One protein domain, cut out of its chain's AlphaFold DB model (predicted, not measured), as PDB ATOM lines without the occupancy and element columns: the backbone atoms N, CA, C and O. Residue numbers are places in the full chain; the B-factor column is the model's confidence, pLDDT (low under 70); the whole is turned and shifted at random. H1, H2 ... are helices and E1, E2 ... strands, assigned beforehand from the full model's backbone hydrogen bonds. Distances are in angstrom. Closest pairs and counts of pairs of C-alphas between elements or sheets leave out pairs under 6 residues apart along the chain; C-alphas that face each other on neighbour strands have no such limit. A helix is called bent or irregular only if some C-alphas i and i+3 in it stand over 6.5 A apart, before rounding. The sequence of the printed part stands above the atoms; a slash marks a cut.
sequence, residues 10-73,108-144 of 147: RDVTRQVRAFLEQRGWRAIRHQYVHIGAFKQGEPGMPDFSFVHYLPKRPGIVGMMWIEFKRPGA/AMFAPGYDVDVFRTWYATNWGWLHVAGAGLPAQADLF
ATOM      1  N   ARG A  10     -20.859  24.081  -1.977       91.06
ATOM      2  CA  ARG A  10     -20.895  24.109  -3.450       91.06
ATOM      3  C   ARG A  10     -20.497  25.465  -4.042       91.06
ATOM      4  O   ARG A  10     -19.915  25.506  -5.125       91.06
ATOM      5  N   ASP A  11     -20.823  26.564  -3.360       90.81
ATOM      6  CA  ASP A  11     -20.539  27.915  -3.846       90.81
ATOM      7  C   ASP A  11     -19.056  28.240  -3.672       90.81
ATOM      8  O   ASP A  11     -18.461  28.844  -4.567       90.81
ATOM      9  N   VAL A  12     -18.451  27.793  -2.565       90.19
ATOM     10  CA  VAL A  12     -17.004  27.888  -2.318       90.19
ATOM     11  C   VAL A  12     -16.244  27.016  -3.315       90.19
ATOM     12  O   VAL A  12     -15.347  27.514  -3.994       90.19
ATOM     13  N   THR A  13     -16.651  25.754  -3.490       94.06
ATOM     14  CA  THR A  13     -16.055  24.835  -4.471       94.06
ATOM     15  C   THR A  13     -16.060  25.436  -5.869       94.06
ATOM     16  O   THR A  13     -15.026  25.452  -6.533       94.06
ATOM     17  N   ARG A  14     -17.203  25.972  -6.322       94.62
ATOM     18  CA  ARG A  14     -17.319  26.591  -7.650       94.62
ATOM     19  C   ARG A  14     -16.361  27.771  -7.814       94.62
ATOM     20  O   ARG A  14     -15.705  27.865  -8.845       94.62
ATOM     21  N   GLN A  15     -16.282  28.655  -6.821       93.94
ATOM     22  CA  GLN A  15     -15.442  29.854  -6.886       93.94
ATOM     23  C   GLN A  15     -13.947  29.520  -6.872       93.94
ATOM     24  O   GLN A  15     -13.211  30.003  -7.729       93.94
ATOM     25  N   VAL A  16     -13.506  28.658  -5.954       94.06
ATOM     26  CA  VAL A  16     -12.099  28.231  -5.863       94.06
ATOM     27  C   VAL A  16     -11.677  27.474  -7.118       94.06
ATOM     28  O   VAL A  16     -10.617  27.749  -7.678       94.06
ATOM     29  N   ARG A  17     -12.522  26.560  -7.609       95.50
ATOM     30  CA  ARG A  17     -12.253  25.823  -8.844       95.50
ATOM     31  C   ARG A  17     -12.110  26.768 -10.037       95.50
ATOM     32  O   ARG A  17     -11.114  26.674 -10.740       95.50
ATOM     33  N   ALA A  18     -13.050  27.695 -10.228       95.44
ATOM     34  CA  ALA A  18     -12.977  28.662 -11.324       95.44
ATOM     35  C   ALA A  18     -11.711  29.533 -11.232       95.44
ATOM     36  O   ALA A  18     -11.035  29.750 -12.235       95.44
ATOM     37  N   PHE A  19     -11.349  29.982 -10.026       94.50
ATOM     38  CA  PHE A  19     -10.121  30.742  -9.786       94.50
ATOM     39  C   PHE A  19      -8.853  29.967 -10.188       94.50
ATOM     40  O   PHE A  19      -7.934  30.557 -10.765       94.50
ATOM     41  N   LEU A  20      -8.802  28.672  -9.865       95.56
ATOM     42  CA  LEU A  20      -7.689  27.773 -10.172       95.56
ATOM     43  C   LEU A  20      -7.620  27.442 -11.668       95.56
ATOM     44  O   LEU A  20      -6.549  27.541 -12.265       95.56
ATOM     45  N   GLU A  21      -8.751  27.112 -12.287       95.19
ATOM     46  CA  GLU A  21      -8.843  26.798 -13.721       95.19
ATOM     47  C   GLU A  21      -8.418  27.990 -14.589       95.19
ATOM     48  O   GLU A  21      -7.632  27.823 -15.520       95.19
ATOM     49  N   GLN A  22      -8.823  29.213 -14.227       93.88
ATOM     50  CA  GLN A  22      -8.350  30.445 -14.880       93.88
ATOM     51  C   GLN A  22      -6.828  30.647 -14.781       93.88
ATOM     52  O   GLN A  22      -6.256  31.416 -15.546       93.88
ATOM     53  N   ARG A  23      -6.173  29.969 -13.836       93.06
ATOM     54  CA  ARG A  23      -4.725  30.000 -13.586       93.06
ATOM     55  C   ARG A  23      -4.013  28.749 -14.094       93.06
ATOM     56  O   ARG A  23      -2.917  28.460 -13.633       93.06
ATOM     57  N   GLY A  24      -4.638  27.992 -14.995       93.00
ATOM     58  CA  GLY A  24      -4.019  26.832 -15.641       93.00
ATOM     59  C   GLY A  24      -4.028  25.547 -14.811       93.00
ATOM     60  O   GLY A  24      -3.425  24.556 -15.218       93.00
ATOM     61  N   TRP A  25      -4.712  25.522 -13.664       95.81
ATOM     62  CA  TRP A  25      -4.871  24.294 -12.887       95.81
ATOM     63  C   TRP A  25      -5.990  23.431 -13.463       95.81
ATOM     64  O   TRP A  25      -7.095  23.900 -13.726       95.81
ATOM     65  N   ARG A  26      -5.736  22.133 -13.580       96.56
ATOM     66  CA  ARG A  26      -6.733  21.132 -13.946       96.56
ATOM     67  C   ARG A  26      -7.317  20.503 -12.687       96.56
ATOM     68  O   ARG A  26      -6.588  19.888 -11.913       96.56
ATOM     69  N   ALA A  27      -8.632  20.610 -12.511       96.62
ATOM     70  CA  ALA A  27      -9.353  19.938 -11.433       96.62
ATOM     71  C   ALA A  27      -9.534  18.436 -11.726       96.62
ATOM     72  O   ALA A  27      -9.980  18.056 -12.812       96.62
ATOM     73  N   ILE A  28      -9.253  17.590 -10.738       95.38
ATOM     74  CA  ILE A  28      -9.516  16.150 -10.746       95.38
ATOM     75  C   ILE A  28     -10.454  15.857  -9.581       95.38
ATOM     76  O   ILE A  28     -10.098  16.045  -8.420       95.38
ATOM     77  N   ARG A  29     -11.676  15.420  -9.892       92.62
ATOM     78  CA  ARG A  29     -12.655  15.032  -8.877       92.62
ATOM     79  C   ARG A  29     -12.433  13.579  -8.484       92.62
ATOM     80  O   ARG A  29     -12.453  12.703  -9.347       92.62
ATOM     81  N   HIS A  30     -12.301  13.332  -7.192       90.00
ATOM     82  CA  HIS A  30     -12.254  11.991  -6.640       90.00
ATOM     83  C   HIS A  30     -13.644  11.550  -6.192       90.00
ATOM     84  O   HIS A  30     -14.517  12.361  -5.876       90.00
ATOM     85  N   GLN A  31     -13.866  10.241  -6.198       82.81
ATOM     86  CA  GLN A  31     -15.073   9.637  -5.654       82.81
ATOM     87  C   GLN A  31     -14.661   8.478  -4.760       82.81
ATOM     88  O   GLN A  31     -13.933   7.584  -5.191       82.81
ATOM     89  N   TYR A  32     -15.139   8.503  -3.519       78.25
ATOM     90  CA  TYR A  32     -15.092   7.345  -2.645       78.25
ATOM     91  C   TYR A  32     -16.377   6.545  -2.839       78.25
ATOM     92  O   TYR A  32     -17.459   7.006  -2.475       78.25
ATOM     93  N   VAL A  33     -16.267   5.369  -3.452       78.19
ATOM     94  CA  VAL A  33     -17.421   4.561  -3.858       78.19
ATOM     95  C   VAL A  33     -17.386   3.214  -3.144       78.19
ATOM     96  O   VAL A  33     -16.360   2.534  -3.119       78.19
ATOM     97  N   HIS A  34     -18.525   2.822  -2.570       76.69
ATOM     98  CA  HIS A  34     -18.782   1.464  -2.082       76.69
ATOM     99  C   HIS A  34     -19.808   0.800  -2.991       76.69
ATOM    100  O   HIS A  34     -20.958   1.234  -3.031       76.69
ATOM    101  N   ILE A  35     -19.407  -0.257  -3.695       79.00
ATOM    102  CA  ILE A  35     -20.315  -1.112  -4.470       79.00
ATOM    103  C   ILE A  35     -20.215  -2.521  -3.887       79.00
ATOM    104  O   ILE A  35     -19.275  -3.268  -4.161       79.00
ATOM    105  N   GLY A  36     -21.177  -2.880  -3.034       80.75
ATOM    106  CA  GLY A  36     -21.155  -4.150  -2.307       80.75
ATOM    107  C   GLY A  36     -19.913  -4.268  -1.415       80.75
ATOM    108  O   GLY A  36     -19.706  -3.446  -0.525       80.75
ATOM    109  N   ALA A  37     -19.087  -5.288  -1.656       79.06
ATOM    110  CA  ALA A  37     -17.820  -5.489  -0.947       79.06
ATOM    111  C   ALA A  37     -16.652  -4.661  -1.519       79.06
ATOM    112  O   ALA A  37     -15.614  -4.537  -0.867       79.06
ATOM    113  N   PHE A  38     -16.804  -4.092  -2.719       74.62
ATOM    114  CA  PHE A  38     -15.751  -3.328  -3.376       74.62
ATOM    115  C   PHE A  38     -15.729  -1.892  -2.863       74.62
ATOM    116  O   PHE A  38     -16.749  -1.199  -2.851       74.62
ATOM    117  N   LYS A  39     -14.539  -1.445  -2.459       79.62
ATOM    118  CA  LYS A  39     -14.271  -0.073  -2.030       79.62
ATOM    119  C   LYS A  39     -13.277   0.544  -3.000       79.62
ATOM    120  O   LYS A  39     -12.202  -0.014  -3.198       79.62
ATOM    121  N   GLN A  40     -13.632   1.685  -3.577       82.62
ATOM    122  CA  GLN A  40     -12.751   2.466  -4.437       82.62
ATOM    123  C   GLN A  40     -12.464   3.819  -3.782       82.62
ATOM    124  O   GLN A  40     -13.388   4.509  -3.353       82.62
ATOM    125  N   GLY A  41     -11.181   4.184  -3.723       85.00
ATOM    126  CA  GLY A  41     -10.685   5.377  -3.037       85.00
ATOM    127  C   GLY A  41     -10.410   5.149  -1.548       85.00
ATOM    128  O   GLY A  41     -10.616   4.058  -1.013       85.00
ATOM    129  N   GLU A  42      -9.965   6.203  -0.869       88.19
ATOM    130  CA  GLU A  42      -9.554   6.138   0.533       88.19
ATOM    131  C   GLU A  42     -10.507   6.910   1.462       88.19
ATOM    132  O   GLU A  42     -10.941   8.019   1.134       88.19
ATOM    133  N   PRO A  43     -10.848   6.361   2.645       86.38
ATOM    134  CA  PRO A  43     -11.642   7.082   3.632       86.38
ATOM    135  C   PRO A  43     -10.974   8.397   4.049       86.38
ATOM    136  O   PRO A  43      -9.886   8.397   4.615       86.38
ATOM    137  N   GLY A  44     -11.675   9.514   3.858       87.25
ATOM    138  CA  GLY A  44     -11.167  10.838   4.225       87.25
ATOM    139  C   GLY A  44     -10.304  11.512   3.159       87.25
ATOM    140  O   GLY A  44      -9.869  12.636   3.399       87.25
ATOM    141  N   MET A  45     -10.108  10.874   1.999       91.12
ATOM    142  CA  MET A  45      -9.511  11.508   0.825       91.12
ATOM    143  C   MET A  45     -10.349  12.720   0.383       91.12
ATOM    144  O   MET A  45     -11.581  12.611   0.354       91.12
ATOM    145  N   PRO A  46      -9.715  13.850   0.025       90.62
ATOM    146  CA  PRO A  46     -10.419  15.027  -0.455       90.62
ATOM    147  C   PRO A  46     -11.205  14.799  -1.743       90.62
ATOM    148  O   PRO A  46     -10.790  14.043  -2.622       90.62
ATOM    149  N   ASP A  47     -12.307  15.535  -1.893       85.75
ATOM    150  CA  ASP A  47     -13.151  15.468  -3.093       85.75
ATOM    151  C   ASP A  47     -12.424  15.923  -4.368       85.75
ATOM    152  O   ASP A  47     -12.792  15.512  -5.472       85.75
ATOM    153  N   PHE A  48     -11.404  16.780  -4.242       93.44
ATOM    154  CA  PHE A  48     -10.644  17.305  -5.372       93.44
ATOM    155  C   PHE A  48      -9.136  17.325  -5.120       93.44
ATOM    156  O   PHE A  48      -8.661  17.773  -4.071       93.44
ATOM    157  N   SER A  49      -8.392  16.959  -6.159       95.19
ATOM    158  CA  SER A  49      -7.021  17.417  -6.372       95.19
ATOM    159  C   SER A  49      -6.956  18.343  -7.581       95.19
ATOM    160  O   SER A  49      -7.831  18.348  -8.452       95.19
ATOM    161  N   PHE A  50      -5.918  19.165  -7.622       96.12
ATOM    162  CA  PHE A  50      -5.640  20.070  -8.722       96.12
ATOM    163  C   PHE A  50      -4.206  19.862  -9.179       96.12
ATOM    164  O   PHE A  50      -3.294  19.796  -8.356       96.12
ATOM    165  N   VAL A  51      -4.022  19.784 -10.494       95.38
ATOM    166  CA  VAL A  51      -2.720  19.575 -11.133       95.38
ATOM    167  C   VAL A  51      -2.391  20.772 -12.012       95.38
ATOM    168  O   VAL A  51      -3.219  21.191 -12.818       95.38
ATOM    169  N   HIS A  52      -1.181  21.305 -11.884       93.50
ATOM    170  CA  HIS A  52      -0.657  22.364 -12.738       93.50
ATOM    171  C   HIS A  52       0.597  21.885 -13.455       93.50
ATOM    172  O   HIS A  52       1.621  21.604 -12.834       93.50
ATOM    173  N   TYR A  53       0.523  21.813 -14.778       89.88
ATOM    174  CA  TYR A  53       1.655  21.426 -15.612       89.88
ATOM    175  C   TYR A  53       2.596  22.617 -15.783       89.88
ATOM    176  O   TYR A  53       2.137  23.729 -16.035       89.88
ATOM    177  N   LEU A  54       3.906  22.403 -15.645       86.19
ATOM    178  CA  LEU A  54       4.913  23.449 -15.829       86.19
ATOM    179  C   LEU A  54       5.439  23.397 -17.272       86.19
ATOM    180  O   LEU A  54       6.255  22.528 -17.580       86.19
ATOM    181  N   PRO A  55       5.039  24.314 -18.177       79.38
ATOM    182  CA  PRO A  55       5.353  24.176 -19.605       79.38
ATOM    183  C   PRO A  55       6.856  24.181 -19.900       79.38
ATOM    184  O   PRO A  55       7.314  23.549 -20.843       79.38
ATOM    185  N   LYS A  56       7.634  24.886 -19.070       80.00
ATOM    186  CA  LYS A  56       9.093  24.995 -19.200       80.00
ATOM    187  C   LYS A  56       9.860  23.826 -18.567       80.00
ATOM    188  O   LYS A  56      11.078  23.786 -18.686       80.00
ATOM    189  N   ARG A  57       9.180  22.917 -17.859       75.69
ATOM    190  CA  ARG A  57       9.783  21.766 -17.168       75.69
ATOM    191  C   ARG A  57       8.911  20.522 -17.378       75.69
ATOM    192  O   ARG A  57       8.143  20.157 -16.485       75.69
ATOM    193  N   PRO A  58       8.985  19.891 -18.564       78.62
ATOM    194  CA  PRO A  58       8.226  18.676 -18.831       78.62
ATOM    195  C   PRO A  58       8.577  17.590 -17.804       78.62
ATOM    196  O   PRO A  58       9.729  17.451 -17.408       78.62
ATOM    197  N   GLY A  59       7.567  16.844 -17.353       81.75
ATOM    198  CA  GLY A  59       7.713  15.807 -16.325       81.75
ATOM    199  C   GLY A  59       7.502  16.284 -14.884       81.75
ATOM    200  O   GLY A  59       7.267  15.447 -14.020       81.75
ATOM    201  N   ILE A  60       7.494  17.597 -14.622       85.19
ATOM    202  CA  ILE A  60       7.209  18.153 -13.290       85.19
ATOM    203  C   ILE A  60       5.816  18.785 -13.273       85.19
ATOM    204  O   ILE A  60       5.445  19.564 -14.157       85.19
ATOM    205  N   VAL A  61       5.044  18.472 -12.230       89.69
ATOM    206  CA  VAL A  61       3.719  19.051 -11.994       89.69
ATOM    207  C   VAL A  61       3.612  19.602 -10.579       89.69
ATOM    208  O   VAL A  61       4.136  19.023  -9.631       89.69
ATOM    209  N   GLY A  62       2.897  20.712 -10.428       90.31
ATOM    210  CA  GLY A  62       2.371  21.125  -9.135       90.31
ATOM    211  C   GLY A  62       1.108  20.328  -8.833       90.31
ATOM    212  O   GLY A  62       0.237  20.216  -9.696       90.31
ATOM    213  N   MET A  63       0.991  19.789  -7.624       92.81
ATOM    214  CA  MET A  63      -0.219  19.113  -7.165       92.81
ATOM    215  C   MET A  63      -0.670  19.704  -5.833       92.81
ATOM    216  O   MET A  63       0.145  19.965  -4.948       92.81
ATOM    217  N   MET A  64      -1.975  19.919  -5.686       93.75
ATOM    218  CA  MET A  64      -2.571  20.284  -4.405       93.75
ATOM    219  C   MET A  64      -3.887  19.554  -4.178       93.75
ATOM    220  O   MET A  64      -4.635  19.285  -5.120       93.75
ATOM    221  N   TRP A  65      -4.187  19.294  -2.914       93.94
ATOM    222  CA  TRP A  65      -5.425  18.667  -2.472       93.94
ATOM    223  C   TRP A  65      -6.290  19.689  -1.745       93.94
ATOM    224  O   TRP A  65      -5.789  20.468  -0.926       93.94
ATOM    225  N   ILE A  66      -7.593  19.697  -2.031       91.94
ATOM    226  CA  ILE A  66      -8.528  20.630  -1.400       91.94
ATOM    227  C   ILE A  66      -9.753  19.878  -0.903       91.94
ATOM    228  O   ILE A  66     -10.542  19.345  -1.680       91.94
ATOM    229  N   GLU A  67      -9.925  19.900   0.415       88.62
ATOM    230  CA  GLU A  67     -11.163  19.500   1.070       88.62
ATOM    231  C   GLU A  67     -12.047  20.740   1.224       88.62
ATOM    232  O   GLU A  67     -11.743  21.643   2.014       88.62
ATOM    233  N   PHE A  68     -13.140  20.798   0.465       89.50
ATOM    234  CA  PHE A  68     -14.083  21.906   0.553       89.50
ATOM    235  C   PHE A  68     -14.980  21.759   1.772       89.50
ATOM    236  O   PHE A  68     -15.420  20.664   2.109       89.50
ATOM    237  N   LYS A  69     -15.258  22.876   2.441       84.62
ATOM    238  CA  LYS A  69     -16.221  22.945   3.540       84.62
ATOM    239  C   LYS A  69     -17.067  24.197   3.388       84.62
ATOM    240  O   LYS A  69     -16.598  25.226   2.912       84.62
ATOM    241  N   ARG A  70     -18.317  24.160   3.848       84.25
ATOM    242  CA  ARG A  70     -19.075  25.411   4.030       84.25
ATOM    243  C   ARG A  70     -18.377  26.323   5.064       84.25
ATOM    244  O   ARG A  70     -17.862  25.803   6.062       84.25
ATOM    245  N   PRO A  71     -18.426  27.657   4.909       79.69
ATOM    246  CA  PRO A  71     -17.912  28.575   5.919       79.69
ATOM    247  C   PRO A  71     -18.541  28.313   7.295       79.69
ATOM    248  O   PRO A  71     -19.746  28.070   7.416       79.69
ATOM    249  N   GLY A  72     -17.718  28.309   8.345       72.94
ATOM    250  CA  GLY A  72     -18.159  28.014   9.714       72.94
ATOM    251  C   GLY A  72     -18.527  26.545   9.981       72.94
ATOM    252  O   GLY A  72     -19.035  26.231  11.062       72.94
ATOM    253  N   ALA A  73     -18.286  25.622   9.040       74.44
ATOM    254  CA  ALA A  73     -18.373  24.194   9.329       74.44
ATOM    255  C   ALA A  73     -17.397  23.827  10.452       74.44
ATOM    256  O   ALA A  73     -16.186  23.986  10.326       74.44
ATOM    257  N   ALA A 108       2.603  16.247   0.349       86.31
ATOM    258  CA  ALA A 108       1.362  16.754  -0.224       86.31
ATOM    259  C   ALA A 108       0.962  18.114   0.376       86.31
ATOM    260  O   ALA A 108       0.927  18.310   1.596       86.31
ATOM    261  N   MET A 109       0.586  19.055  -0.494       85.62
ATOM    262  CA  MET A 109       0.090  20.371  -0.095       85.62
ATOM    263  C   MET A 109      -1.434  20.402   0.006       85.62
ATOM    264  O   MET A 109      -2.151  19.992  -0.909       85.62
ATOM    265  N   PHE A 110      -1.919  20.978   1.107       85.69
ATOM    266  CA  PHE A 110      -3.340  21.079   1.429       85.69
ATOM    267  C   PHE A 110      -3.784  22.529   1.486       85.69
ATOM    268  O   PHE A 110      -3.341  23.277   2.362       85.69
ATOM    269  N   ALA A 111      -4.701  22.906   0.599       83.62
ATOM    270  CA  ALA A 111      -5.251  24.251   0.589       83.62
ATOM    271  C   ALA A 111      -6.499  24.365   1.484       83.62
ATOM    272  O   ALA A 111      -7.261  23.400   1.623       83.62
ATOM    273  N   PRO A 112      -6.764  25.544   2.071       81.50
ATOM    274  CA  PRO A 112      -8.011  25.790   2.782       81.50
ATOM    275  C   PRO A 112      -9.187  25.857   1.791       81.50
ATOM    276  O   PRO A 112      -9.188  26.671   0.878       81.50
ATOM    277  N   GLY A 113     -10.207  25.018   1.982       79.81
ATOM    278  CA  GLY A 113     -11.393  24.958   1.115       79.81
ATOM    279  C   GLY A 113     -12.671  25.542   1.727       79.81
ATOM    280  O   GLY A 113     -13.762  25.138   1.330       79.81
ATOM    281  N   TYR A 114     -12.567  26.421   2.728       81.88
ATOM    282  CA  TYR A 114     -13.722  26.918   3.497       81.88
ATOM    283  C   TYR A 114     -14.038  28.403   3.309       81.88
ATOM    284  O   TYR A 114     -15.104  28.845   3.731       81.88
ATOM    285  N   ASP A 115     -13.127  29.165   2.709       85.25
ATOM    286  CA  ASP A 115     -13.268  30.597   2.467       85.25
ATOM    287  C   ASP A 115     -12.415  30.986   1.253       85.25
ATOM    288  O   ASP A 115     -11.260  30.567   1.136       85.25
ATOM    289  N   VAL A 116     -13.006  31.735   0.320       87.19
ATOM    290  CA  VAL A 116     -12.361  32.072  -0.958       87.19
ATOM    291  C   VAL A 116     -11.222  33.067  -0.756       87.19
ATOM    292  O   VAL A 116     -10.189  32.936  -1.407       87.19
ATOM    293  N   ASP A 117     -11.367  34.032   0.146       88.62
ATOM    294  CA  ASP A 117     -10.344  35.052   0.373       88.62
ATOM    295  C   ASP A 117      -9.154  34.466   1.132       88.62
ATOM    296  O   ASP A 117      -8.004  34.670   0.735       88.62
ATOM    297  N   VAL A 118      -9.414  33.620   2.135       88.44
ATOM    298  CA  VAL A 118      -8.362  32.837   2.806       88.44
ATOM    299  C   VAL A 118      -7.624  31.952   1.803       88.44
ATOM    300  O   VAL A 118      -6.390  31.892   1.820       88.44
ATOM    301  N   PHE A 119      -8.354  31.292   0.898       92.00
ATOM    302  CA  PHE A 119      -7.749  30.491  -0.160       92.00
ATOM    303  C   PHE A 119      -6.862  31.330  -1.083       92.00
ATOM    304  O   PHE A 119      -5.743  30.920  -1.382       92.00
ATOM    305  N   ARG A 120      -7.314  32.514  -1.510       93.00
ATOM    306  CA  ARG A 120      -6.538  33.397  -2.394       93.00
ATOM    307  C   ARG A 120      -5.242  33.865  -1.744       93.00
ATOM    308  O   ARG A 120      -4.207  33.833  -2.407       93.00
ATOM    309  N   THR A 121      -5.281  34.244  -0.468       92.44
ATOM    310  CA  THR A 121      -4.072  34.620   0.279       92.44
ATOM    311  C   THR A 121      -3.117  33.436   0.398       92.44
ATOM    312  O   THR A 121      -1.941  33.566   0.065       92.44
ATOM    313  N   TRP A 122      -3.614  32.255   0.786       92.50
ATOM    314  CA  TRP A 122      -2.795  31.041   0.838       92.50
ATOM    315  C   TRP A 122      -2.176  30.712  -0.528       92.50
ATOM    316  O   TRP A 122      -0.987  30.406  -0.618       92.50
ATOM    317  N   TYR A 123      -2.959  30.815  -1.601       93.62
ATOM    318  CA  TYR A 123      -2.507  30.535  -2.958       93.62
ATOM    319  C   TYR A 123      -1.412  31.501  -3.401       93.62
ATOM    320  O   TYR A 123      -0.401  31.063  -3.940       93.62
ATOM    321  N   ALA A 124      -1.579  32.804  -3.161       91.31
ATOM    322  CA  ALA A 124      -0.566  33.798  -3.501       91.31
ATOM    323  C   ALA A 124       0.772  33.494  -2.807       91.31
ATOM    324  O   ALA A 124       1.814  33.540  -3.455       91.31
ATOM    325  N   THR A 125       0.738  33.094  -1.535       90.00
ATOM    326  CA  THR A 125       1.942  32.733  -0.775       90.00
ATOM    327  C   THR A 125       2.628  31.471  -1.304       90.00
ATOM    328  O   THR A 125       3.845  31.456  -1.444       90.00
ATOM    329  N   ASN A 126       1.873  30.409  -1.601       89.06
ATOM    330  CA  ASN A 126       2.452  29.093  -1.918       89.06
ATOM    331  C   ASN A 126       2.694  28.875  -3.422       89.06
ATOM    332  O   ASN A 126       3.600  28.145  -3.816       89.06
ATOM    333  N   TRP A 127       1.886  29.514  -4.265       90.69
ATOM    334  CA  TRP A 127       1.822  29.279  -5.709       90.69
ATOM    335  C   TRP A 127       1.840  30.565  -6.537       90.69
ATOM    336  O   TRP A 127       1.799  30.495  -7.764       90.69
ATOM    337  N   GLY A 128       1.910  31.746  -5.912       88.06
ATOM    338  CA  GLY A 128       1.931  33.027  -6.627       88.06
ATOM    339  C   GLY A 128       3.108  33.156  -7.596       88.06
ATOM    340  O   GLY A 128       2.961  33.753  -8.660       88.06
ATOM    341  N   TRP A 129       4.235  32.515  -7.275       85.88
ATOM    342  CA  TRP A 129       5.424  32.460  -8.125       85.88
ATOM    343  C   TRP A 129       5.161  31.824  -9.499       85.88
ATOM    344  O   TRP A 129       5.826  32.201 -10.457       85.88
ATOM    345  N   LEU A 130       4.155  30.948  -9.644       85.62
ATOM    346  CA  LEU A 130       3.785  30.364 -10.943       85.62
ATOM    347  C   LEU A 130       3.366  31.414 -11.980       85.62
ATOM    348  O   LEU A 130       3.434  31.154 -13.179       85.62
ATOM    349  N   HIS A 131       2.921  32.587 -11.524       81.62
ATOM    350  CA  HIS A 131       2.340  33.636 -12.369       81.62
ATOM    351  C   HIS A 131       3.283  34.812 -12.604       81.62
ATOM    352  O   HIS A 131       2.937  35.745 -13.326       81.62
ATOM    353  N   VAL A 132       4.470  34.794 -11.997       78.88
ATOM    354  CA  VAL A 132       5.477  35.830 -12.207       78.88
ATOM    355  C   VAL A 132       6.257  35.494 -13.479       78.88
ATOM    356  O   VAL A 132       6.808  34.402 -13.627       78.88
ATOM    357  N   ALA A 133       6.296  36.433 -14.426       59.91
ATOM    358  CA  ALA A 133       7.009  36.248 -15.684       59.91
ATOM    359  C   ALA A 133       8.492  35.931 -15.422       59.91
ATOM    360  O   ALA A 133       9.199  36.705 -14.786       59.91
ATOM    361  N   GLY A 134       8.959  34.779 -15.911       56.06
ATOM    362  CA  GLY A 134      10.356  34.364 -15.757       56.06
ATOM    363  C   GLY A 134      10.718  33.765 -14.396       56.06
ATOM    364  O   GLY A 134      11.888  33.456 -14.195       56.06
ATOM    365  N   ALA A 135       9.755  33.548 -13.494       52.25
ATOM    366  CA  ALA A 135      10.035  32.888 -12.227       52.25
ATOM    367  C   ALA A 135      10.541  31.457 -12.457       52.25
ATOM    368  O   ALA A 135       9.846  30.594 -13.002       52.25
ATOM    369  N   GLY A 136      11.787  31.227 -12.040       56.47
ATOM    370  CA  GLY A 136      12.253  29.896 -11.683       56.47
ATOM    371  C   GLY A 136      11.456  29.358 -10.495       56.47
ATOM    372  O   GLY A 136      10.612  30.049  -9.919       56.47
ATOM    373  N   LEU A 137      11.721  28.107 -10.133       58.28
ATOM    374  CA  LEU A 137      11.217  27.562  -8.879       58.28
ATOM    375  C   LEU A 137      11.617  28.491  -7.716       58.28
ATOM    376  O   LEU A 137      12.712  29.057  -7.744       58.28
ATOM    377  N   PRO A 138      10.765  28.684  -6.693       59.81
ATOM    378  CA  PRO A 138      11.230  29.291  -5.455       59.81
ATOM    379  C   PRO A 138      12.390  28.442  -4.921       59.81
ATOM    380  O   PRO A 138      12.369  27.227  -5.092       59.81
ATOM    381  N   ALA A 139      13.362  29.047  -4.233       56.97
ATOM    382  CA  ALA A 139      14.539  28.338  -3.698       56.97
ATOM    383  C   ALA A 139      14.187  27.078  -2.867       56.97
ATOM    384  O   ALA A 139      14.971  26.148  -2.744       56.97
ATOM    385  N   GLN A 140      12.968  27.029  -2.325       53.22
ATOM    386  CA  GLN A 140      12.412  25.900  -1.578       53.22
ATOM    387  C   GLN A 140      12.074  24.680  -2.451       53.22
ATOM    388  O   GLN A 140      12.010  23.571  -1.938       53.22
ATOM    389  N   ALA A 141      11.827  24.870  -3.746       51.00
ATOM    390  CA  ALA A 141      11.513  23.797  -4.683       51.00
ATOM    391  C   ALA A 141      12.767  23.226  -5.377       51.00
ATOM    392  O   ALA A 141      12.697  22.115  -5.895       51.00
ATOM    393  N   ASP A 142      13.915  23.910  -5.300       50.22
ATOM    394  CA  ASP A 142      15.216  23.324  -5.665       50.22
ATOM    395  C   ASP A 142      15.671  22.262  -4.640       50.22
ATOM    396  O   ASP A 142      16.285  21.271  -5.019       50.22
ATOM    397  N   LEU A 143      15.255  22.370  -3.367       46.66
ATOM    398  CA  LEU A 143      15.545  21.372  -2.316       46.66
ATOM    399  C   LEU A 143      14.939  19.979  -2.575       46.66
ATOM    400  O   LEU A 143      15.360  19.010  -1.950       46.66
ATOM    401  N   PHE A 144      13.952  19.865  -3.468       44.75
ATOM    402  CA  PHE A 144      13.313  18.591  -3.823       44.75
ATOM    403  C   PHE A 144      13.866  17.976  -5.118       44.75
ATOM    404  O   PHE A 144      13.371  16.936  -5.548       44.75
TER     405      PHE A 144
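Overview. This is residues 10 to 73 and 108 to 144 of the 147 residues of an uncharacterized protein of Rhodospirillaceae bacterium (UniProt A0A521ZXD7). A twisted sheet of four strands, E1, E4, E5 and E6, has two helices, H1 and H2, over one face, and no named helix covers the other. From one end of this two-layered body the small hairpin of E2 and E3 reaches out, its residues 34 to 39 sticking out, and at the other end of the molecule a tail with the short H3 stands free at residues 139 to 144. The 101 printed residues, with three named helices and six named strands in the order H1 E1 E2 E3 E4 E5 E6 H2 H3, are of mixed class; the large sheet, order E1, E4, E5, E6, is mixed and the small one antiparallel. The whole is only just compact, close to loose, with a radius of gyration of the C-alphas of 15.3 A, and elongated, spanning 51 by 32 by 23 A.

Arrangement. In the large sheet, E4, residues 48 to 53, and E5, residues 61 to 68, are inner strands and form an antiparallel hairpin, with N 50 and O 64 2.8 A apart, within hydrogen-bond range. The edge strand E1, residues 26 to 29, is antiparallel to E4, with N 28 and O 49 at 2.8 A. The other edge strand, E6, residues 109 to 113, is parallel to E5, with N 65 and O 109 at 2.9 A. H1, residues 10 to 21, is on the sheet at a height of 8.7 A, over E4 and E5 and along the strands, at 3 degrees to E4 on the local plane. H2, residues 116 to 131, is on the same face at a height of 9.6 A, over E5 and E6 and only just not over E4, on which 2 of its C-alphas fall; it is only just slantwise, at 30.2 degrees to E6 on the local plane. The closest C-alphas of E6 and H2 are those of Pro 112 and Phe 119, 5.6 A apart. H1 touches H2 with residues 12 to 16 alone, at a shallow tilt of 13 degrees, the same way; their closest C-alphas, of Val 16 and Val 116, are 6.2 A apart. E2, residues 33 to 35, and E3, residues 38 to 40, form an antiparallel hairpin, with N 35 and O 38 at 2.9 A, and E2 is apart from E1. H3, residues 139 to 142, is not on the large sheet and is apart from H2. Every O i to N i+4 pair is within hydrogen-bond range in H1, 9 of 12 are in H2, and H3 is too short for such a pair.

Along the chain. H1 begins at C-alpha 10 (-20.895, 24.109, -3.450) and is 16.1 A long. E5 is 22.0 A long, E4 16.5 A and E6 12.4 A; E1, E2 and E3 are shorter. H2, 18.7 A long, is irregular, with C-alphas 126 and 129 7.7 A apart, and has a kink of 64 degrees near residue 125. H3 ends at C-alpha 142 (15.216, 23.324, -5.665).

Size, cuts and confidence. The C-alphas farthest apart, of Gly 36 and Gly 134, are 51.5 A apart. Residues 74 to 107 are not printed, and C-alphas 73 and 108 are 23.2 A apart across the cut. Of the links printed whole, none is long. The mean pLDDT of the printed part is 83.8; residues 133 to 144 are under 70.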